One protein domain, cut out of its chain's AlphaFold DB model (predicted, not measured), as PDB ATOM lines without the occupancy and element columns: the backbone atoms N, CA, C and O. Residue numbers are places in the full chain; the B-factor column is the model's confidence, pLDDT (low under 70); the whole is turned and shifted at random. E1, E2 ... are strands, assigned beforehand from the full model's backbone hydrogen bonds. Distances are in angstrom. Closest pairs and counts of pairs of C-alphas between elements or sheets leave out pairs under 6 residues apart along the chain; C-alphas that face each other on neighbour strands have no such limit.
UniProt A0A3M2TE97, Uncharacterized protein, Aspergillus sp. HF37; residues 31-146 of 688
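This is residues 31 to 146 of the 688 residues of an uncharacterized protein of Aspergillus sp. HF37 (UniProt A0A3M2TE97). Two strongly twisted sheets lie face to face as an elongated sandwich, with the five strands E5, E6, E2, E1 and E8 in one sheet and the four strands E4, E3, E7 and E9 in the other. The turn of the hairpin E5 and E6 reaches one end of the long axis, and the loop of residues 76 to 90 reaches the other. The printed part has 116 residues, with nine named strands, E1 to E9 in chain order, and no named helix; the class is all strand. The larger sheet, in the order E5, E6, E2, E1, E8, is mixed, and the smaller, in the order E4, E3, E7, E9, is antiparallel. The whole is only just compact, close to loose, with a radius of gyration of the C-alphas of 15.8 A and spans of 50 by 32 by 19 A.

Begin in the larger sheet: find C-alpha 31 at (153.384, 176.759, 159.076), where E1, residues 31 to 44, begins and runs 34.8 A, with a bend of 66 degrees at residue 34. E2 is residues 50 to 59, 29.2 A; E6 is residues 104 to 114, 33.0 A; E5 is residues 96 to 101, and E8 residues 129 to 131. In the smaller sheet, E3 is residues 67 to 75, 25.2 A, E4 residues 91 to 94, and E7 residues 120 to 125. E9, residues 141 to 145, ends with C-alpha 145 at (161.291, 158.413, 137.946).

Look first at the hairpin E1 and E2, antiparallel at 163 degrees, where N 39 and O 54 are 2.8 A apart, within hydrogen-bond range. E6 is antiparallel to E2, with N 55 and O 109 at 2.9 A, and E5 to E6, with N 98 and O 106 at 2.8 A. E1 is staggered: residues 31 to 32 pair with E8, parallel, with N 32 and O 130 at 2.8 A, and residues 32 to 44 with E2. In the other sheet N 71 of E3 and O 123 of E7 are 2.9 A apart, N 93 of E4 and O 68 of E3 2.8 A, and N 122 of E7 and O 143 of E9 2.8 A. Across the sandwich, the closest C-alphas of E4 and E6 are those of Ala 93 and Phe 109, 6.0 A apart. E4 runs on into E5 across one residue, at 30 degrees. E1 and E3 are apart.

The two C-alphas farthest apart are those of Asn 83 and Pro 102, 51.8 A. The printed part has no cut. The link from E3 to E4, 15 residues, is long. Look for low confidence, pLDDT under 70, at residues 78 to 87 and 134 to 139; the mean of the printed part is 89.3.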
ATOM      1  N   GLU A  31     154.033 177.586 158.052       93.94
ATOM      2  CA  GLU A  31     153.384 176.759 159.076       93.94
ATOM      3  C   GLU A  31     152.522 175.695 158.386       93.94
ATOM      4  O   GLU A  31     151.471 176.002 157.821       93.94
ATOM      5  N   VAL A  32     152.969 174.441 158.423       94.75
ATOM      6  CA  VAL A  32     152.361 173.325 157.693       94.75
ATOM      7  C   VAL A  32     151.646 172.368 158.646       94.75
ATOM      8  O   VAL A  32     152.239 171.823 159.578       94.75
ATOM      9  N   PHE A  33     150.362 172.125 158.389       95.56
ATOM     10  CA  PHE A  33     149.554 171.132 159.097       95.56
ATOM     11  C   PHE A  33     149.711 169.730 158.515       95.56
ATOM     12  O   PHE A  33     149.742 168.764 159.268       95.56
ATOM     13  N   CYS A  34     149.787 169.604 157.187       96.31
ATOM     14  CA  CYS A  34     149.859 168.318 156.492       96.31
ATOM     15  C   CYS A  34     150.660 168.427 155.185       96.31
ATOM     16  O   CYS A  34     150.718 169.492 154.567       96.31
ATOM     17  N   GLY A  35     151.254 167.312 154.760       94.94
ATOM     18  CA  GLY A  35     152.125 167.209 153.593       94.94
ATOM     19  C   GLY A  35     153.620 167.227 153.943       94.94
ATOM     20  O   GLY A  35     153.965 167.214 155.125       94.94
ATOM     21  N   PRO A  36     154.516 167.230 152.944       96.75
ATOM     22  CA  PRO A  36     154.196 167.145 151.520       96.75
ATOM     23  C   PRO A  36     153.589 165.785 151.152       96.75
ATOM     24  O   PRO A  36     154.071 164.743 151.589       96.75
ATOM     25  N   LEU A  37     152.517 165.809 150.362       98.44
ATOM     26  CA  LEU A  37     151.919 164.620 149.755       98.44
ATOM     27  C   LEU A  37     152.288 164.626 148.276       98.44
ATOM     28  O   LEU A  37     151.998 165.604 147.595       98.44
ATOM     29  N   LEU A  38     152.945 163.581 147.781       98.62
ATOM     30  CA  LEU A  38     153.366 163.442 146.389       98.62
ATOM     31  C   LEU A  38     152.331 162.619 145.617       98.62
ATOM     32  O   LEU A  38     151.862 161.584 146.086       98.62
ATOM     33  N   ASN A  39     151.971 163.070 144.419       98.06
ATOM     34  CA  ASN A  39     150.955 162.443 143.580       98.06
ATOM     35  C   ASN A  39     151.442 162.339 142.135       98.06
ATOM     36  O   ASN A  39     152.084 163.257 141.617       98.06
ATOM     37  N   TYR A  40     151.136 161.216 141.492       98.31
ATOM     38  CA  TYR A  40     151.434 161.001 140.083       98.31
ATOM     39  C   TYR A  40     150.246 161.405 139.206       98.31
ATOM     40  O   TYR A  40     149.103 161.071 139.515       98.31
ATOM     41  N   LYS A  41     150.511 162.117 138.102       95.81
ATOM     42  CA  LYS A  41     149.468 162.617 137.193       95.81
ATOM     43  C   LYS A  41     149.478 161.927 135.846       95.81
ATOM     44  O   LYS A  41     148.477 161.347 135.436       95.81
ATOM     45  N   SER A  42     150.598 161.998 135.140       95.12
ATOM     46  CA  SER A  42     150.681 161.450 133.794       95.12
ATOM     47  C   SER A  42     152.119 161.274 133.336       95.12
ATOM     48  O   SER A  42     153.064 161.820 133.908       95.12
ATOM     49  N   MET A  43     152.268 160.533 132.246       94.00
ATOM     50  CA  MET A  43     153.517 160.406 131.519       94.00
ATOM     51  C   MET A  43     153.213 160.400 130.031       94.00
ATOM     52  O   MET A  43     152.353 159.650 129.565       94.00
ATOM     53  N   HIS A  44     153.934 161.239 129.299       89.75
ATOM     54  CA  HIS A  44     153.824 161.366 127.849       89.75
ATOM     55  C   HIS A  44     155.168 161.015 127.221       89.75
ATOM     56  O   HIS A  44     156.203 161.217 127.850       89.75
ATOM     57  N   TYR A  45     155.150 160.490 125.996       87.38
ATOM     58  CA  TYR A  45     156.357 160.126 125.239       87.38
ATOM     59  C   TYR A  45     156.576 161.005 124.002       87.38
ATOM     60  O   TYR A  45     157.711 161.165 123.563       87.38
ATOM     61  N   GLU A  46     155.511 161.602 123.466       81.50
ATOM     62  CA  GLU A  46     155.546 162.495 122.306       81.50
ATOM     63  C   GLU A  46     154.994 163.876 122.709       81.50
ATOM     64  O   GLU A  46     154.008 163.933 123.448       81.50
ATOM     65  N   PRO A  47     155.597 164.997 122.258       80.56
ATOM     66  CA  PRO A  47     156.816 165.094 121.444       80.56
ATOM     67  C   PRO A  47     158.117 164.839 122.232       80.56
ATOM     68  O   PRO A  47     159.169 164.656 121.626       80.56
ATOM     69  N   SER A  48     158.056 164.814 123.566       86.94
ATOM     70  CA  SER A  48     159.189 164.529 124.454       86.94
ATOM     71  C   SER A  48     158.738 163.706 125.656       86.94
ATOM     72  O   SER A  48     157.645 163.936 126.176       86.94
ATOM     73  N   ALA A  49     159.597 162.796 126.126       92.75
ATOM     74  CA  ALA A  49     159.294 161.939 127.264       92.75
ATOM     75  C   ALA A  49     159.317 162.723 128.584       92.75
ATOM     76  O   ALA A  49     160.373 163.175 129.032       92.75
ATOM     77  N   VAL A  50     158.149 162.893 129.201       95.56
ATOM     78  CA  VAL A  50     157.957 163.733 130.387       95.56
ATOM     79  C   VAL A  50     157.094 163.020 131.420       95.56
ATOM     80  O   VAL A  50     156.064 162.435 131.084       95.56
ATOM     81  N   TRP A  51     157.517 163.107 132.680       97.38
ATOM     82  CA  TRP A  51     156.775 162.686 133.860       97.38
ATOM     83  C   TRP A  51     156.131 163.913 134.505       97.38
ATOM     84  O   TRP A  51     156.802 164.925 134.730       97.38
ATOM     85  N   ASN A  52     154.840 163.819 134.813       97.06
ATOM     86  CA  ASN A  52     154.084 164.854 135.502       97.06
ATOM     87  C   ASN A  52     153.567 164.332 136.842       97.06
ATOM     88  O   ASN A  52     152.980 163.248 136.933       97.06
ATOM     89  N   GLY A  53     153.710 165.157 137.869       97.38
ATOM     90  CA  GLY A  53     153.176 164.904 139.197       97.38
ATOM     91  C   GLY A  53     152.842 166.197 139.919       97.38
ATOM     92  O   GLY A  53     152.925 167.295 139.363       97.38
ATOM     93  N   SER A  54     152.461 166.077 141.183       98.00
ATOM     94  CA  SER A  54     152.251 167.234 142.040       98.00
ATOM     95  C   SER A  54     152.577 166.954 143.497       98.00
ATOM     96  O   SER A  54     152.515 165.813 143.951       98.00
ATOM     97  N   VAL A  55     152.892 168.017 144.230       98.69
ATOM     98  CA  VAL A  55     153.033 167.995 145.688       98.69
ATOM     99  C   VAL A  55     151.937 168.851 146.309       98.69
ATOM    100  O   VAL A  55     151.711 169.969 145.849       98.69
ATOM    101  N   LEU A  56     151.264 168.347 147.340       98.75
ATOM    102  CA  LEU A  56     150.282 169.089 148.131       98.75
ATOM    103  C   LEU A  56     150.824 169.377 149.533       98.75
ATOM    104  O   LEU A  56     151.371 168.487 150.185       98.75
ATOM    105  N   ILE A  57     150.606 170.599 150.013       98.25
ATOM    106  CA  ILE A  57     150.736 170.955 151.430       98.25
ATOM    107  C   ILE A  57     149.479 171.670 151.922       98.25
ATOM    108  O   ILE A  57     148.789 172.351 151.156       98.25
ATOM    109  N   VAL A  58     149.215 171.543 153.219       98.44
ATOM    110  CA  VAL A  58     148.157 172.269 153.925       98.44
ATOM    111  C   VAL A  58     148.804 173.199 154.933       98.44
ATOM    112  O   VAL A  58     149.512 172.738 155.825       98.44
ATOM    113  N   THR A  59     148.568 174.497 154.802       97.38
ATOM    114  CA  THR A  59     149.179 175.537 155.634       97.38
ATOM    115  C   THR A  59     148.132 176.297 156.427       97.38
ATOM    116  O   THR A  59     146.930 176.163 156.183       97.38
ATOM    117  N   LYS A  60     148.576 177.162 157.336       95.81
ATOM    118  CA  LYS A  60     147.717 178.212 157.888       95.81
ATOM    119  C   LYS A  60     147.246 179.152 156.773       95.81
ATOM    120  O   LYS A  60     148.000 179.457 155.843       95.81
ATOM    121  N   SER A  61     145.993 179.597 156.852       95.25
ATOM    122  CA  SER A  61     145.422 180.565 155.905       95.25
ATOM    123  C   SER A  61     146.154 181.908 155.969       95.25
ATOM    124  O   SER A  61     146.576 182.334 157.045       95.25
ATOM    125  N   GLY A  62     146.260 182.602 154.837       93.12
ATOM    126  CA  GLY A  62     146.868 183.934 154.753       93.12
ATOM    127  C   GLY A  62     148.401 183.960 154.759       93.12
ATOM    128  O   GLY A  62     148.985 185.042 154.736       93.12
ATOM    129  N   GLN A  63     149.070 182.801 154.764       93.50
ATOM    130  CA  GLN A  63     150.521 182.739 154.569       93.50
ATOM    131  C   GLN A  63     150.907 183.076 153.121       93.50
ATOM    132  O   GLN A  63     150.097 182.974 152.195       93.50
ATOM    133  N   ARG A  64     152.166 183.496 152.928       92.75
ATOM    134  CA  ARG A  64     152.722 183.813 151.604       92.75
ATOM    135  C   ARG A  64     152.620 182.617 150.656       92.75
ATOM    136  O   ARG A  64     152.661 181.474 151.106       92.75
ATOM    137  N   GLN A  65     152.563 182.889 149.351       96.56
ATOM    138  CA  GLN A  65     152.622 181.842 148.334       96.56
ATOM    139  C   GLN A  65     153.933 181.049 148.488       96.56
ATOM    140  O   GLN A  65     155.010 181.643 148.387       96.56
ATOM    141  N   PRO A  66     153.865 179.741 148.781       96.62
ATOM    142  CA  PRO A  66     155.055 178.925 148.945       96.62
ATOM    143  C   PRO A  66     155.644 178.553 147.580       96.62
ATOM    144  O   PRO A  66     154.962 178.613 146.553       96.62
ATOM    145  N   GLN A  67     156.903 178.123 147.581       96.56
ATOM    146  CA  GLN A  67     157.613 177.633 146.400       96.56
ATOM    147  C   GLN A  67     158.189 176.243 146.663       96.56
ATOM    148  O   GLN A  67     158.503 175.900 147.801       96.56
ATOM    149  N   LEU A  68     158.333 175.459 145.599       96.94
ATOM    150  CA  LEU A  68     158.967 174.147 145.600       96.94
ATOM    151  C   LEU A  68     160.215 174.200 144.719       96.94
ATOM    152  O   LEU A  68     160.116 174.529 143.539       96.94
ATOM    153  N   VAL A  69     161.372 173.834 145.260       96.75
ATOM    154  CA  VAL A  69     162.633 173.743 144.514       96.75
ATOM    155  C   VAL A  69     162.895 172.285 144.165       96.75
ATOM    156  O   VAL A  69     162.954 171.456 145.065       96.75
ATOM    157  N   VAL A  70     163.093 171.964 142.884       96.81
ATOM    158  CA  VAL A  70     163.266 170.587 142.383       96.81
ATOM    159  C   VAL A  70     164.599 170.434 141.641       96.81
ATOM    160  O   VAL A  70     164.986 171.313 140.869       96.81
ATOM    161  N   ARG A  71     165.309 169.315 141.846       95.12
ATOM    162  CA  ARG A  71     166.606 168.995 141.204       95.12
ATOM    163  C   ARG A  71     166.757 167.489 140.904       95.12
ATOM    164  O   ARG A  71     166.327 166.679 141.719       95.12
ATOM    165  N   CYS A  72     167.372 167.093 139.780       94.38
ATOM    166  CA  CYS A  72     167.756 165.680 139.537       94.38
ATOM    167  C   CYS A  72     169.096 165.429 140.235       94.38
ATOM    168  O   CYS A  72     170.045 166.194 140.068       94.38
ATOM    169  N   LEU A  73     169.154 164.363 141.029       93.00
ATOM    170  CA  LEU A  73     170.360 163.882 141.705       93.00
ATOM    171  C   LEU A  73     171.153 162.891 140.840       93.00
ATOM    172  O   LEU A  73     172.255 162.504 141.215       93.00
ATOM    173  N   GLY A  74     170.609 162.494 139.687       91.38
ATOM    174  CA  GLY A  74     171.216 161.520 138.786       91.38
ATOM    175  C   GLY A  74     170.626 160.116 138.955       91.38
ATOM    176  O   GLY A  74     169.488 159.983 139.413       91.38
ATOM    177  N   PRO A  75     171.346 159.071 138.520       93.12
ATOM    178  CA  PRO A  75     170.824 157.711 138.476       93.12
ATOM    179  C   PRO A  75     170.542 157.117 139.860       93.12
ATOM    180  O   PRO A  75     171.230 157.398 140.841       93.12
ATOM    181  N   VAL A  76     169.534 156.249 139.930       91.31
ATOM    182  CA  VAL A  76     169.300 155.364 141.071       91.31
ATOM    183  C   VAL A  76     170.373 154.266 141.069       91.31
ATOM    184  O   VAL A  76     170.467 153.469 140.138       91.31
ATOM    185  N   GLY A  77     171.188 154.224 142.127       80.19
ATOM    186  CA  GLY A  77     172.286 153.263 142.282       80.19
ATOM    187  C   GLY A  77     173.587 153.670 141.571       80.19
ATOM    188  O   GLY A  77     173.635 154.622 140.798       80.19
ATOM    189  N   ASN A  78     174.671 152.932 141.834       57.47
ATOM    190  CA  ASN A  78     176.034 153.297 141.407       57.47
ATOM    191  C   ASN A  78     176.398 152.888 139.961       57.47
ATOM    192  O   ASN A  78     177.513 153.151 139.520       57.47
ATOM    193  N   ASN A  79     175.498 152.225 139.223       50.31
ATOM    194  CA  ASN A  79     175.859 151.475 138.008       50.31
ATOM    195  C   ASN A  79     175.561 152.175 136.671       50.31
ATOM    196  O   ASN A  79     175.921 151.636 135.622       50.31
ATOM    197  N   ALA A  80     174.930 153.350 136.652       56.88
ATOM    198  CA  ALA A  80     174.681 154.037 135.387       56.88
ATOM    199  C   ALA A  80     175.881 154.910 134.993       56.88
ATOM    200  O   ALA A  80     176.279 155.820 135.720       56.88
ATOM    201  N   LYS A  81     176.439 154.656 133.804       50.88
ATOM    202  CA  LYS A  81     177.417 155.546 133.170       50.88
ATOM    203  C   LYS A  81     176.705 156.844 132.784       50.88
ATOM    204  O   LYS A  81     176.012 156.888 131.771       50.88
ATOM    205  N   THR A  82     176.864 157.897 133.578       55.75
ATOM    206  CA  THR A  82     176.541 159.251 133.128       55.75
ATOM    207  C   THR A  82     177.585 159.620 132.073       55.75
ATOM    208  O   THR A  82     178.780 159.659 132.357       55.75
ATOM    209  N   ASN A  83     177.170 159.830 130.822       50.78
ATOM    210  CA  ASN A  83     178.069 160.210 129.721       50.78
ATOM    211  C   ASN A  83     178.557 161.669 129.860       50.78
ATOM    212  O   ASN A  83     178.459 162.453 128.923       50.78
ATOM    213  N   GLY A  84     179.040 162.066 131.041       50.25
ATOM    214  CA  GLY A  84     179.529 163.419 131.307       50.25
ATOM    215  C   GLY A  84     178.484 164.527 131.129       50.25
ATOM    216  O   GLY A  84     178.869 165.688 130.994       50.25
ATOM    217  N   GLU A  85     177.185 164.204 131.102       53.84
ATOM    218  CA  GLU A  85     176.126 165.212 131.015       53.84
ATOM    219  C   GLU A  85     176.138 166.099 132.267       53.84
ATOM    220  O   GLU A  85     176.205 165.617 133.401       53.84
ATOM    221  N   LEU A  86     176.110 167.416 132.049       53.47
ATOM    222  CA  LEU A  86     176.106 168.407 133.122       53.47
ATOM    223  C   LEU A  86     174.869 168.215 134.022       53.47
ATOM    224  O   LEU A  86     173.781 167.962 133.498       53.47
ATOM    225  N   PRO A  87     174.991 168.404 135.352       59.34
ATOM    226  CA  PRO A  87     173.849 168.351 136.256       59.34
ATOM    227  C   PRO A  87     172.748 169.297 135.774       59.34
ATOM    228  O   PRO A  87     173.005 170.480 135.515       59.34
ATOM    229  N   ARG A  88     171.515 168.793 135.649       71.75
ATOM    230  CA  ARG A  88     170.377 169.641 135.279       71.75
ATOM    231  C   ARG A  88     170.213 170.748 136.313       71.75
ATOM    232  O   ARG A  88     170.254 170.501 137.518       71.75
ATOM    233  N   ARG A  89     170.018 171.978 135.828       81.12
ATOM    234  CA  ARG A  89     169.781 173.126 136.706       81.12
ATOM    235  C   ARG A  89     168.503 172.883 137.516       81.12
ATOM    236  O   ARG A  89     167.502 172.474 136.921       81.12
ATOM    237  N   PRO A  90     168.519 173.139 138.833       91.31
ATOM    238  CA  PRO A  90     167.302 173.145 139.626       91.31
ATOM    239  C   PRO A  90     166.269 174.105 139.032       91.31
ATOM    240  O   PRO A  90     166.634 175.150 138.488       91.31
ATOM    241  N   PHE A  91     164.992 173.769 139.166       94.62
ATOM    242  CA  PHE A  91     163.889 174.663 138.824       94.62
ATOM    243  C   PHE A  91     162.996 174.891 140.040       94.62
ATOM    244  O   PHE A  91     163.026 174.127 141.004       94.62
ATOM    245  N   THR A  92     162.218 175.968 139.990       96.44
ATOM    246  CA  THR A  92     161.255 176.318 141.036       96.44
ATOM    247  C   THR A  92     159.844 176.222 140.472       96.44
ATOM    248  O   THR A  92     159.609 176.639 139.339       96.44
ATOM    249  N   ALA A  93     158.920 175.668 141.251       96.75
ATOM    250  CA  ALA A  93     157.495 175.651 140.963       96.75
ATOM    251  C   ALA A  93     156.750 176.460 142.031       96.75
ATOM    252  O   ALA A  93     156.893 176.202 143.229       96.75
ATOM    253  N   ASP A  94     155.943 177.426 141.601       97.69
ATOM    254  CA  ASP A  94     155.107 178.212 142.507       97.69
ATOM    255  C   ASP A  94     153.906 177.394 142.998       97.69
ATOM    256  O   ASP A  94     153.285 176.635 142.246       97.69
ATOM    257  N   GLY A  95     153.551 177.567 144.271       97.75
ATOM    258  CA  GLY A  95     152.369 176.944 144.849       97.75
ATOM    259  C   GLY A  95     151.091 177.546 144.273       97.75
ATOM    260  O   GLY A  95     150.854 178.746 144.377       97.75
ATOM    261  N   ILE A  96     150.222 176.712 143.712       97.56
ATOM    262  CA  ILE A  96     148.879 177.095 143.278       97.56
ATOM    263  C   ILE A  96     147.919 176.827 144.435       97.56
ATOM    264  O   ILE A  96     147.751 175.679 144.851       97.56
ATOM    265  N   LYS A  97     147.269 177.873 144.949       98.31
ATOM    266  CA  LYS A  97     146.223 177.727 145.967       98.31
ATOM    267  C   LYS A  97     145.018 177.034 145.337       98.31
ATOM    268  O   LYS A  97     144.475 177.543 144.364       98.31
ATOM    269  N   LEU A  98     144.617 175.879 145.861       98.38
ATOM    270  CA  LEU A  98     143.428 175.150 145.402       98.38
ATOM    271  C   LEU A  98     142.177 175.579 146.164       98.38
ATOM    272  O   LEU A  98     141.093 175.678 145.592       98.38
ATOM    273  N   TYR A  99     142.345 175.794 147.465       98.56
ATOM    274  CA  TYR A  99     141.272 176.063 148.404       98.56
ATOM    275  C   TYR A  99     141.833 176.783 149.629       98.56
ATOM    276  O   TYR A  99     142.930 176.457 150.083       98.56
ATOM    277  N   GLU A 100     141.103 177.743 150.176       98.12
ATOM    278  CA  GLU A 100     141.419 178.370 151.460       98.12
ATOM    279  C   GLU A 100     140.131 178.753 152.173       98.12
ATOM    280  O   GLU A 100     139.205 179.258 151.551       98.12
ATOM    281  N   GLU A 101     140.096 178.519 153.476       95.75
ATOM    282  CA  GLU A 101     139.056 178.988 154.391       95.75
ATOM    283  C   GLU A 101     139.739 179.419 155.704       95.75
ATOM    284  O   GLU A 101     140.940 179.162 155.878       95.75
ATOM    285  N   PRO A 102     139.043 180.083 156.644       95.06
ATOM    286  CA  PRO A 102     139.675 180.544 157.873       95.06
ATOM    287  C   PRO A 102     140.418 179.415 158.601       95.06
ATOM    288  O   PRO A 102     139.848 178.384 158.951       95.06
ATOM    289  N   GLY A 103     141.719 179.612 158.816       94.19
ATOM    290  CA  GLY A 103     142.591 178.674 159.518       94.19
ATOM    291  C   GLY A 103     143.341 177.678 158.632       94.19
ATOM    292  O   GLY A 103     144.340 177.147 159.108       94.19
ATOM    293  N   LYS A 104     142.958 177.453 157.364       96.25
ATOM    294  CA  LYS A 104     143.606 176.447 156.496       96.25
ATOM    295  C   LYS A 104     143.682 176.865 155.018       96.25
ATOM    296  O   LYS A 104     142.728 177.395 154.459       96.25
ATOM    297  N   ALA A 105     144.800 176.569 154.360       98.31
ATOM    298  CA  ALA A 105     144.994 176.767 152.922       98.31
ATOM    299  C   ALA A 105     145.667 175.549 152.278       98.31
ATOM    300  O   ALA A 105     146.625 175.002 152.816       98.31
ATOM    301  N   PHE A 106     145.175 175.140 151.111       98.75
ATOM    302  CA  PHE A 106     145.678 174.010 150.333       98.75
ATOM    303  C   PHE A 106     146.477 174.522 149.141       98.75
ATOM    304  O   PHE A 106     145.939 175.238 148.289       98.75
ATOM    305  N   TRP A 107     147.738 174.114 149.051       98.62
ATOM    306  CA  TRP A 107     148.648 174.513 147.983       98.62
ATOM    307  C   TRP A 107     149.130 173.298 147.208       98.62
ATOM    308  O   TRP A 107     149.605 172.332 147.801       98.62
ATOM    309  N   ARG A 108     149.042 173.372 145.879       98.44
ATOM    310  CA  ARG A 108     149.565 172.377 144.943       98.44
ATOM    311  C   ARG A 108     150.750 172.941 144.177       98.44
ATOM    312  O   ARG A 108     150.613 173.954 143.498       98.44
ATOM    313  N   PHE A 109     151.856 172.219 144.167       98.44
ATOM    314  CA  PHE A 109     152.980 172.449 143.265       98.44
ATOM    315  C   PHE A 109     152.901 171.452 142.117       98.44
ATOM    316  O   PHE A 109     152.802 170.250 142.363       98.44
ATOM    317  N   SER A 110     152.937 171.921 140.873       96.75
ATOM    318  CA  SER A 110     153.029 171.034 139.710       96.75
ATOM    319  C   SER A 110     154.495 170.720 139.421       96.75
ATOM    320  O   SER A 110     155.315 171.630 139.323       96.75
ATOM    321  N   ILE A 111     154.817 169.437 139.269       96.50
ATOM    322  CA  ILE A 111     156.161 168.957 138.948       96.50
ATOM    323  C   ILE A 111     156.128 168.372 137.545       96.50
ATOM    324  O   ILE A 111     155.339 167.472 137.261       96.50
ATOM    325  N   GLN A 112     157.018 168.859 136.688       95.81
ATOM    326  CA  GLN A 112     157.241 168.314 135.361       95.81
ATOM    327  C   GLN A 112     158.730 168.030 135.201       95.81
ATOM    328  O   GLN A 112     159.544 168.947 135.300       95.81
ATOM    329  N   VAL A 113     159.088 166.765 134.983       95.75
ATOM    330  CA  VAL A 113     160.488 166.357 134.830       95.75
ATOM    331  C   VAL A 113     160.681 165.481 133.591       95.75
ATOM    332  O   VAL A 113     159.817 164.654 133.293       95.75
ATOM    333  N   PRO A 114     161.784 165.632 132.839       95.00
ATOM    334  CA  PRO A 114     162.035 164.789 131.674       95.00
ATOM    335  C   PRO A 114     162.438 163.377 132.106       95.00
ATOM    336  O   PRO A 114     163.176 163.219 133.083       95.00
ATOM    337  N   LEU A 115     162.012 162.363 131.351       94.56
ATOM    338  CA  LEU A 115     162.530 161.005 131.520       94.56
ATOM    339  C   LEU A 115     163.956 160.926 130.971       94.56
ATOM    340  O   LEU A 115     164.245 161.460 129.900       94.56
ATOM    341  N   GLU A 116     164.820 160.213 131.687       92.81
ATOM    342  CA  GLU A 116     166.206 159.974 131.279       92.81
ATOM    343  C   GLU A 116     166.374 158.587 130.649       92.81
ATOM    344  O   GLU A 116     165.481 157.737 130.689       92.81
ATOM    345  N   ALA A 117     167.560 158.318 130.101       92.31
ATOM    346  CA  ALA A 117     167.953 156.975 129.667       92.31
ATOM    347  C   ALA A 117     168.160 155.989 130.840       92.31
ATOM    348  O   ALA A 117     168.307 154.791 130.620       92.31
ATOM    349  N   TYR A 118     168.156 156.490 132.075       92.81
ATOM    350  CA  TYR A 118     168.299 155.741 133.319       92.81
ATOM    351  C   TYR A 118     167.174 156.114 134.298       92.81
ATOM    352  O   TYR A 118     166.510 157.134 134.138       92.81
ATOM    353  N   GLU A 119     166.947 155.289 135.315       95.19
ATOM    354  CA  GLU A 119     166.059 155.627 136.434       95.19
ATOM    355  C   GLU A 119     166.669 156.812 137.217       95.19
ATOM    356  O   GLU A 119     167.732 156.642 137.815       95.19
ATOM    357  N   CYS A 120     166.082 158.024 137.179       95.19
ATOM    358  CA  CYS A 120     166.616 159.205 137.903       95.19
ATOM    359  C   CYS A 120     165.964 159.339 139.287       95.19
ATOM    360  O   CYS A 120     164.742 159.248 139.441       95.19
ATOM    361  N   ARG A 121     166.793 159.664 140.283       96.56
ATOM    362  CA  ARG A 121     166.363 160.177 141.583       96.56
ATOM    363  C   ARG A 121     166.214 161.695 141.523       96.56
ATOM    364  O   ARG A 121     167.182 162.412 141.277       96.56
ATOM    365  N   TRP A 122     165.022 162.192 141.815       97.19
ATOM    366  CA  TRP A 122     164.731 163.618 141.934       97.19
ATOM    367  C   TRP A 122     164.581 164.002 143.402       97.19
ATOM    368  O   TRP A 122     164.075 163.221 144.204       97.19
ATOM    369  N   GLN A 123     165.019 165.207 143.743       97.00
ATOM    370  CA  GLN A 123     164.885 165.801 145.066       97.00
ATOM    371  C   GLN A 123     164.030 167.057 144.985       97.00
ATOM    372  O   GLN A 123     164.157 167.824 144.027       97.00
ATOM    373  N   TYR A 124     163.213 167.291 146.008       97.25
ATOM    374  CA  TYR A 124     162.492 168.539 146.188       97.25
ATOM    375  C   TYR A 124     162.597 169.084 147.618       97.25
ATOM    376  O   TYR A 124     162.739 168.321 148.573       97.25
ATOM    377  N   ASP A 125     162.510 170.406 147.745       95.25
ATOM    378  CA  ASP A 125     162.503 171.153 149.007       95.25
ATOM    379  C   ASP A 125     161.464 172.288 148.959       95.25
ATOM    380  O   ASP A 125     161.162 172.815 147.885       95.25
ATOM    381  N   ILE A 126     160.910 172.655 150.117       95.19
ATOM    382  CA  ILE A 126     159.949 173.750 150.292       95.19
ATOM    383  C   ILE A 126     160.560 174.751 151.290       95.19
ATOM    384  O   ILE A 126     160.530 174.505 152.498       95.19
ATOM    385  N   PRO A 127     161.098 175.896 150.828       93.06
ATOM    386  CA  PRO A 127     161.788 176.837 151.703       93.06
ATOM    387  C   PRO A 127     160.926 177.341 152.867       93.06
ATOM    388  O   PRO A 127     159.819 177.853 152.680       93.06
ATOM    389  N   GLY A 128     161.469 177.237 154.083       91.00
ATOM    390  CA  GLY A 128     160.806 177.656 155.319       91.00
ATOM    391  C   GLY A 128     159.789 176.652 155.873       91.00
ATOM    392  O   GLY A 128     159.110 176.986 156.839       91.00
ATOM    393  N   PHE A 129     159.663 175.450 155.301       92.94
ATOM    394  CA  PHE A 129     158.726 174.422 155.761       92.94
ATOM    395  C   PHE A 129     158.931 174.065 157.242       92.94
ATOM    396  O   PHE A 129     160.000 173.599 157.643       92.94
ATOM    397  N   GLN A 130     157.881 174.226 158.051       91.44
ATOM    398  CA  GLN A 130     157.857 173.832 159.459       91.44
ATOM    399  C   GLN A 130     156.513 173.196 159.810       91.44
ATOM    400  O   GLN A 130     155.454 173.776 159.570       91.44
ATOM    401  N   TYR A 131     156.546 172.001 160.398       90.00
ATOM    402  CA  TYR A 131     155.327 171.378 160.904       90.00
ATOM    403  C   TYR A 131     154.829 172.129 162.136       90.00
ATOM    404  O   TYR A 131     155.582 172.341 163.079       90.00
ATOM    405  N   VAL A 132     153.534 172.434 162.191       87.06
ATOM    406  CA  VAL A 132     152.935 173.081 163.376       87.06
ATOM    407  C   VAL A 132     153.073 172.210 164.636       87.06
ATOM    408  O   VAL A 132     153.142 172.722 165.747       87.06
ATOM    409  N   SER A 133     153.136 170.886 164.476       76.12
ATOM    410  CA  SER A 133     153.217 169.914 165.572       76.12
ATOM    411  C   SER A 133     154.640 169.488 165.960       76.12
ATOM    412  O   SER A 133     154.784 168.646 166.845       76.12
ATOM    413  N   SER A 134     155.689 169.998 165.302       67.56
ATOM    414  CA  SER A 134     157.064 169.518 165.495       67.56
ATOM    415  C   SER A 134     158.101 170.608 165.243       67.56
ATOM    416  O   SER A 134     158.073 171.269 164.213       67.56
ATOM    417  N   GLU A 135     159.100 170.693 166.122       57.00
ATOM    418  CA  GLU A 135     160.251 171.591 165.962       57.00
ATOM    419  C   GLU A 135     161.257 171.115 164.894       57.00
ATOM    420  O   GLU A 135     162.087 171.897 164.434       57.00
ATOM    421  N   LEU A 136     161.192 169.848 164.451       58.84
ATOM    422  CA  LEU A 136     162.035 169.362 163.354       58.84
ATOM    423  C   LEU A 136     161.580 169.924 161.998       58.84
ATOM    424  O   LEU A 136     160.562 169.498 161.441       58.84
ATOM    425  N   ALA A 137     162.402 170.805 161.428       58.72
ATOM    426  CA  ALA A 137     162.370 171.142 160.012       58.72
ATOM    427  C   ALA A 137     163.059 170.028 159.204       58.72
ATOM    428  O   ALA A 137     164.234 169.725 159.416       58.72
ATOM    429  N   ARG A 138     162.335 169.404 158.269       66.44
ATOM    430  CA  ARG A 138     162.957 168.626 157.186       66.44
ATOM    431  C   ARG A 138     163.237 169.563 156.018       66.44
ATOM    432  O   ARG A 138     162.407 170.411 155.714       66.44
ATOM    433  N   THR A 139     164.387 169.383 155.375       68.88
ATOM    434  CA  THR A 139     164.905 170.285 154.331       68.88
ATOM    435  C   THR A 139     164.896 169.687 152.924       68.88
ATOM    436  O   THR A 139     165.299 170.362 151.988       68.88
ATOM    437  N   ALA A 140     164.525 168.413 152.747       91.25
ATOM    438  CA  ALA A 140     164.397 167.801 151.424       91.25
ATOM    439  C   ALA A 140     163.691 166.438 151.471       91.25
ATOM    440  O   ALA A 140     163.775 165.701 152.458       91.25
ATOM    441  N   TRP A 141     163.081 166.068 150.347       95.62
ATOM    442  CA  TRP A 141     162.531 164.739 150.075       95.62
ATOM    443  C   TRP A 141     162.937 164.275 148.678       95.62
ATOM    444  O   TRP A 141     163.241 165.094 147.813       95.62
ATOM    445  N   ASN A 142     162.931 162.961 148.449       96.56
ATOM    446  CA  ASN A 142     163.334 162.373 147.174       96.56
ATOM    447  C   ASN A 142     162.242 161.459 146.613       96.56
ATOM    448  O   ASN A 142     161.528 160.824 147.380       96.56
ATOM    449  N   PHE A 143     162.184 161.335 145.289       98.12
ATOM    450  CA  PHE A 143     161.358 160.360 144.574       98.12
ATOM    451  C   PHE A 143     162.112 159.813 143.355       98.12
ATOM    452  O   PHE A 143     163.111 160.392 142.919       98.12
ATOM    453  N   ALA A 144     161.659 158.682 142.814       98.06
ATOM    454  CA  ALA A 144     162.267 158.040 141.650       98.06
ATOM    455  C   ALA A 144     161.357 158.132 140.419       98.06
ATOM    456  O   ALA A 144     160.140 157.972 140.516       98.06
ATOM    457  N   VAL A 145     161.960 158.371 139.255       98.06
ATOM    458  CA  VAL A 145     161.291 158.413 137.946       98.06
ATOM    459  C   VAL A 145     161.936 157.351 137.051       98.06
ATOM    460  O   VAL A 145     163.168 157.319 136.974       98.06
ATOM    461  N   PRO A 146     161.146 156.493 136.373       96.81
ATOM    462  CA  PRO A 146     161.707 155.419 135.557       96.81
ATOM    463  C   PRO A 146     162.451 155.995 134.349       96.81
ATOM    464  O   PRO A 146     162.179 157.119 133.912       96.81
TER     465      PRO A 146